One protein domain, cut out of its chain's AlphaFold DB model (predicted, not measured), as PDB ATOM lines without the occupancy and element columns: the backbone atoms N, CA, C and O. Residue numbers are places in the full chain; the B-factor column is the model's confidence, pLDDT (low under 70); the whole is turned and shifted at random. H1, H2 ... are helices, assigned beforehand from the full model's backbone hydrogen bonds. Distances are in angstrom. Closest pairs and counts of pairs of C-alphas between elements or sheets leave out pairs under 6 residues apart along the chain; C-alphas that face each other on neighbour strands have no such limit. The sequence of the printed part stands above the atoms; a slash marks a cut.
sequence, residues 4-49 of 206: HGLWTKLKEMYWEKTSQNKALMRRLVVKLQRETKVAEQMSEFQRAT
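What this domain is: This is residues 4 to 49 of the 206 residues of an uncharacterized protein of Actinidia rufa (UniProt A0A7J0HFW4). The longest helix, H2, forms one long side of a loosely joined frame of three helices; H1 meets it near one end as a V, and beyond residue 32 of H2 a tight link folds back into H3, which runs alongside H2 across a gap, with residue 49 towards H1. Contacts are few. The printed part has 46 residues with three named helices, in the order H1, H2, H3, and no named strand, and its class is all helix. The whole is compact, with a radius of gyration of the C-alphas of 10.6 A and spans of 28 by 21 by 16 A.

How they stand to each other: H2, residues 19 to 32, touches H1, residues 4 to 15. H2 touches H1 with residues 21 to 25 alone, and H1 touches H2 with residues 13 to 14 alone; the closest C-alphas of the two are those of Met 13 and Asn 21, 5.6 A apart. H1 and H2 run opposite ways at a steep tilt of 52 degrees. H3, residues 38 to 49, touches no helix. It is near H2, with 10 pairs of C-alphas within 10 A, the closest at 8.0 A. H3 is also near H1, with 7 pairs within 10 A. In H1, H2 and H3 every O i to N i+4 pair is within hydrogen-bond range.

Where its parts are: H2 is 20.3 A long from C-alpha 19 at (-10.633, 30.332, -46.728) to C-alpha 32. H1 is 16.6 A long and begins with C-alpha 4 at (-17.431, 45.902, -29.579). H3 is 16.4 A long and ends with C-alpha 49 at (-19.804, 32.573, -35.152).

The domain as a whole: The C-alphas of Glu 16 and Lys 37 are the two farthest apart, at 28.2 A. Residues 15 to 20 stand free, and so do residues 33 to 40, of which 38 to 40 belong to H3. The links H1 to H2 and H2 to H3 are tight. The printed part has no cut. Its mean pLDDT is 72.0, and residues 30 to 49 are under 70.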
ATOM      1  N   HIS A   4     -18.885  45.978 -29.697       71.69
ATOM      2  CA  HIS A   4     -17.431  45.902 -29.579       71.69
ATOM      3  C   HIS A   4     -16.912  44.457 -29.673       71.69
ATOM      4  O   HIS A   4     -15.995  44.178 -30.435       71.69
ATOM      5  N   GLY A   5     -17.532  43.507 -28.962       81.31
ATOM      6  CA  GLY A   5     -17.116  42.100 -29.013       81.31
ATOM      7  C   GLY A   5     -17.322  41.446 -30.384       81.31
ATOM      8  O   GLY A   5     -16.567  40.555 -30.768       81.31
ATOM      9  N   LEU A   6     -18.325  41.894 -31.144       77.25
ATOM     10  CA  LEU A   6     -18.522  41.467 -32.531       77.25
ATOM     11  C   LEU A   6     -17.424  42.017 -33.443       77.25
ATOM     12  O   LEU A   6     -16.868  41.254 -34.231       77.25
ATOM     13  N   TRP A   7     -17.084  43.300 -33.299       78.88
ATOM     14  CA  TRP A   7     -16.018  43.946 -34.062       78.88
ATOM     15  C   TRP A   7     -14.655  43.289 -33.827       78.88
ATOM     16  O   TRP A   7     -13.963  42.965 -34.790       78.88
ATOM     17  N   THR A   8     -14.297  43.006 -32.570       83.00
ATOM     18  CA  THR A   8     -13.050  42.300 -32.233       83.00
ATOM     19  C   THR A   8     -12.973  40.944 -32.934       83.00
ATOM     20  O   THR A   8     -11.977  40.644 -33.584       83.00
ATOM     21  N   LYS A   9     -14.060  40.165 -32.899       84.12
ATOM     22  CA  LYS A   9     -14.115  38.841 -33.529       84.12
ATOM     23  C   LYS A   9     -14.048  38.906 -35.058       84.12
ATOM     24  O   LYS A   9     -13.432  38.058 -35.694       84.12
ATOM     25  N   LEU A  10     -14.675  39.915 -35.661       79.62
ATOM     26  CA  LEU A  10     -14.578  40.196 -37.096       79.62
ATOM     27  C   LEU A  10     -13.145  40.544 -37.507       79.62
ATOM     28  O   LEU A  10     -12.650  40.028 -38.508       79.62
ATOM     29  N   LYS A  11     -12.472  41.370 -36.703       82.12
ATOM     30  CA  LYS A  11     -11.081  41.770 -36.912       82.12
ATOM     31  C   LYS A  11     -10.124  40.578 -36.821       82.12
ATOM     32  O   LYS A  11      -9.258  40.437 -37.679       82.12
ATOM     33  N   GLU A  12     -10.313  39.699 -35.838       85.19
ATOM     34  CA  GLU A  12      -9.550  38.449 -35.703       85.19
ATOM     35  C   GLU A  12      -9.760  37.526 -36.910       85.19
ATOM     36  O   GLU A  12      -8.792  37.099 -37.536       85.19
ATOM     37  N   MET A  13     -11.015  37.294 -37.317       80.75
ATOM     38  CA  MET A  13     -11.320  36.453 -38.483       80.75
ATOM     39  C   MET A  13     -10.705  36.997 -39.777       80.75
ATOM     40  O   MET A  13     -10.198  36.221 -40.592       80.75
ATOM     41  N   TYR A  14     -10.735  38.319 -39.970       78.44
ATOM     42  CA  TYR A  14     -10.091  38.975 -41.107       78.44
ATOM     43  C   TYR A  14      -8.570  38.757 -41.098       78.44
ATOM     44  O   TYR A  14      -7.980  38.451 -42.135       78.44
ATOM     45  N   TRP A  15      -7.940  38.841 -39.924       82.00
ATOM     46  CA  TRP A  15      -6.494  38.678 -39.773       82.00
ATOM     47  C   TRP A  15      -6.013  37.234 -39.969       82.00
ATOM     48  O   TRP A  15      -4.957  37.012 -40.557       82.00
ATOM     49  N   GLU A  16      -6.799  36.241 -39.543       82.94
ATOM     50  CA  GLU A  16      -6.470  34.814 -39.689       82.94
ATOM     51  C   GLU A  16      -6.492  34.320 -41.150       82.94
ATOM     52  O   GLU A  16      -6.023  33.218 -41.431       82.94
ATOM     53  N   LYS A  17      -7.031  35.116 -42.092       78.62
ATOM     54  CA  LYS A  17      -7.007  34.903 -43.559       78.62
ATOM     55  C   LYS A  17      -7.401  33.497 -44.049       78.62
ATOM     56  O   LYS A  17      -7.079  33.119 -45.178       78.62
ATOM     57  N   THR A  18      -8.139  32.724 -43.252       87.12
ATOM     58  CA  THR A  18      -8.584  31.382 -43.649       87.12
ATOM     59  C   THR A  18      -9.581  31.459 -44.808       87.12
ATOM     60  O   THR A  18     -10.313  32.440 -44.963       87.12
ATOM     61  N   SER A  19      -9.667  30.403 -45.620       72.38
ATOM     62  CA  SER A  19     -10.633  30.332 -46.728       72.38
ATOM     63  C   SER A  19     -12.087  30.457 -46.252       72.38
ATOM     64  O   SER A  19     -12.914  31.071 -46.926       72.38
ATOM     65  N   GLN A  20     -12.390  29.935 -45.061       76.50
ATOM     66  CA  GLN A  20     -13.706  30.052 -44.431       76.50
ATOM     67  C   GLN A  20     -14.001  31.488 -43.991       76.50
ATOM     68  O   GLN A  20     -15.095  31.988 -44.255       76.50
ATOM     69  N   ASN A  21     -13.021  32.169 -43.388       81.94
ATOM     70  CA  ASN A  21     -13.169  33.561 -42.968       81.94
ATOM     71  C   ASN A  21     -13.342  34.473 -44.189       81.94
ATOM     72  O   ASN A  21     -14.271  35.276 -44.217       81.94
ATOM     73  N   LYS A  22     -12.544  34.278 -45.249       77.44
ATOM     74  CA  LYS A  22     -12.691  34.998 -46.527       77.44
ATOM     75  C   LYS A  22     -14.106  34.837 -47.110       77.44
ATOM     76  O   LYS A  22     -14.745  35.823 -47.474       77.44
ATOM     77  N   ALA A  23     -14.632  33.610 -47.161       77.81
ATOM     78  CA  ALA A  23     -15.978  33.344 -47.676       77.81
ATOM     79  C   ALA A  23     -17.084  33.987 -46.817       77.81
ATOM     80  O   ALA A  23     -18.058  34.523 -47.353       77.81
ATOM     81  N   LEU A  24     -16.926  33.964 -45.491       80.56
ATOM     82  CA  LEU A  24     -17.849  34.608 -44.560       80.56
ATOM     83  C   LEU A  24     -17.864  36.131 -44.755       80.56
ATOM     84  O   LEU A  24     -18.940  36.716 -44.873       80.56
ATOM     85  N   MET A  25     -16.689  36.758 -44.854       80.38
ATOM     86  CA  MET A  25     -16.551  38.201 -45.065       80.38
ATOM     87  C   MET A  25     -17.195  38.645 -46.378       80.38
ATOM     88  O   MET A  25     -18.000  39.573 -46.377       80.38
ATOM     89  N   ARG A  26     -16.953  37.918 -47.477       76.94
ATOM     90  CA  ARG A  26     -17.596  38.185 -48.777       76.94
ATOM     91  C   ARG A  26     -19.121  38.138 -48.683       76.94
ATOM     92  O   ARG A  26     -19.804  39.008 -49.214       76.94
ATOM     93  N   ARG A  27     -19.671  37.156 -47.962       77.00
ATOM     94  CA  ARG A  27     -21.123  37.024 -47.773       77.00
ATOM     95  C   ARG A  27     -21.718  38.166 -46.947       77.00
ATOM     96  O   ARG A  27     -22.853  38.559 -47.208       77.00
ATOM     97  N   LEU A  28     -20.984  38.676 -45.959       74.88
ATOM     98  CA  LEU A  28     -21.423  39.797 -45.125       74.88
ATOM     99  C   LEU A  28     -21.381  41.121 -45.893       74.88
ATOM    100  O   LEU A  28     -22.362  41.858 -45.860       74.88
ATOM    101  N   VAL A  29     -20.309  41.379 -46.648       73.44
ATOM    102  CA  VAL A  29     -20.164  42.591 -47.476       73.44
ATOM    103  C   VAL A  29     -21.296  42.695 -48.501       73.44
ATOM    104  O   VAL A  29     -21.980  43.714 -48.558       73.44
ATOM    105  N   VAL A  30     -21.578  41.611 -49.233       69.44
ATOM    106  CA  VAL A  30     -22.669  41.580 -50.227       69.44
ATOM    107  C   VAL A  30     -24.041  41.838 -49.591       69.44
ATOM    108  O   VAL A  30     -24.934  42.379 -50.239       69.44
ATOM    109  N   LYS A  31     -24.243  41.456 -48.325       63.81
ATOM    110  CA  LYS A  31     -25.514  41.674 -47.619       63.81
ATOM    111  C   LYS A  31     -25.642  43.087 -47.048       63.81
ATOM    112  O   LYS A  31     -26.746  43.621 -47.040       63.81
ATOM    113  N   LEU A  32     -24.543  43.702 -46.607       64.81
ATOM    114  CA  LEU A  32     -24.525  45.107 -46.179       64.81
ATOM    115  C   LEU A  32     -24.853  46.052 -47.342       64.81
ATOM    116  O   LEU A  32     -25.597  47.006 -47.157       64.81
ATOM    117  N   GLN A  33     -24.401  45.718 -48.552       61.06
ATOM    118  CA  GLN A  33     -24.711  46.464 -49.777       61.06
ATOM    119  C   GLN A  33     -26.189  46.391 -50.208       61.06
ATOM    120  O   GLN A  33     -26.592  47.122 -51.106       61.06
ATOM    121  N   ARG A  34     -27.005  45.510 -49.610       55.44
ATOM    122  CA  ARG A  34     -28.416  45.300 -49.986       55.44
ATOM    123  C   ARG A  34     -29.426  45.927 -49.019       55.44
ATOM    124  O   ARG A  34     -30.591  45.551 -49.072       55.44
ATOM    125  N   GLU A  35     -28.997  46.811 -48.114       54.78
ATOM    126  CA  GLU A  35     -29.852  47.485 -47.111       54.78
ATOM    127  C   GLU A  35     -30.838  46.554 -46.371       54.78
ATOM    128  O   GLU A  35     -31.936  46.932 -45.963       54.78
ATOM    129  N   THR A  36     -30.469  45.287 -46.169       58.75
ATOM    130  CA  THR A  36     -31.311  44.369 -45.392       58.75
ATOM    131  C   THR A  36     -31.295  44.780 -43.919       58.75
ATOM    132  O   THR A  36     -30.238  45.139 -43.395       58.75
ATOM    133  N   LYS A  37     -32.443  44.693 -43.231       63.22
ATOM    134  CA  LYS A  37     -32.599  45.121 -41.829       63.22
ATOM    135  C   LYS A  37     -31.505  44.523 -40.931       63.22
ATOM    136  O   LYS A  37     -31.386  43.306 -40.794       63.22
ATOM    137  N   VAL A  38     -30.755  45.399 -40.258       59.22
ATOM    138  CA  VAL A  38     -29.575  45.093 -39.418       59.22
ATOM    139  C   VAL A  38     -29.826  43.970 -38.397       59.22
ATOM    140  O   VAL A  38     -28.946  43.153 -38.135       59.22
ATOM    141  N   ALA A  39     -31.040  43.874 -37.847       58.53
ATOM    142  CA  ALA A  39     -31.398  42.853 -36.861       58.53
ATOM    143  C   ALA A  39     -31.311  41.410 -37.405       58.53
ATOM    144  O   ALA A  39     -30.842  40.517 -36.701       58.53
ATOM    145  N   GLU A  40     -31.703  41.182 -38.660       63.22
ATOM    146  CA  GLU A  40     -31.677  39.850 -39.280       63.22
ATOM    147  C   GLU A  40     -30.233  39.381 -39.532       63.22
ATOM    148  O   GLU A  40     -29.877  38.227 -39.272       63.22
ATOM    149  N   GLN A  41     -29.362  40.315 -39.925       59.19
ATOM    150  CA  GLN A  41     -27.935  40.063 -40.134       59.19
ATOM    151  C   GLN A  41     -27.211  39.698 -38.832       59.19
ATOM    152  O   GLN A  41     -26.370  38.794 -38.809       59.19
ATOM    153  N   MET A  42     -27.567  40.365 -37.731       60.16
ATOM    154  CA  MET A  42     -26.984  40.120 -36.411       60.16
ATOM    155  C   MET A  42     -27.297  38.709 -35.904       60.16
ATOM    156  O   MET A  42     -26.410  38.031 -35.378       60.16
ATOM    157  N   SER A  43     -28.526  38.225 -36.105       67.38
ATOM    158  CA  SER A  43     -28.918  36.864 -35.722       67.38
ATOM    159  C   SER A  43     -28.198  35.788 -36.542       67.38
ATOM    160  O   SER A  43     -27.776  34.771 -35.990       67.38
ATOM    161  N   GLU A  44     -27.999  35.989 -37.847       65.94
ATOM    162  CA  GLU A  44     -27.274  35.030 -38.693       65.94
ATOM    163  C   GLU A  44     -25.765  35.019 -38.393       65.94
ATOM    164  O   GLU A  44     -25.158  33.948 -38.318       65.94
ATOM    165  N   PHE A  45     -25.164  36.184 -38.130       65.38
ATOM    166  CA  PHE A  45     -23.762  36.285 -37.723       65.38
ATOM    167  C   PHE A  45     -23.504  35.588 -36.382       65.38
ATOM    168  O   PHE A  45     -22.521  34.859 -36.230       65.38
ATOM    169  N   GLN A  46     -24.415  35.734 -35.417       66.38
ATOM    170  CA  GLN A  46     -24.352  34.993 -34.154       66.38
ATOM    171  C   GLN A  46     -24.438  33.474 -34.376       66.38
ATOM    172  O   GLN A  46     -23.715  32.719 -33.729       66.38
ATOM    173  N   ARG A  47     -25.243  33.004 -35.340       69.69
ATOM    174  CA  ARG A  47     -25.320  31.574 -35.704       69.69
ATOM    175  C   ARG A  47     -24.052  31.075 -36.400       69.69
ATOM    176  O   ARG A  47     -23.618  29.954 -36.139       69.69
ATOM    177  N   ALA A  48     -23.446  31.891 -37.260       63.25
ATOM    178  CA  ALA A  48     -22.220  31.540 -37.974       63.25
ATOM    179  C   ALA A  48     -20.997  31.504 -37.044       63.25
ATOM    180  O   ALA A  48     -20.176  30.593 -37.126       63.25
ATOM    181  N   THR A  49     -20.913  32.453 -36.110       60.44
ATOM    182  CA  THR A  49     -19.804  32.573 -35.152       60.44
ATOM    183  C   THR A  49     -20.005  31.775 -33.856       60.44
ATOM    184  O   THR A  49     -19.065  31.635 -33.069       60.44
TER     185      THR A  49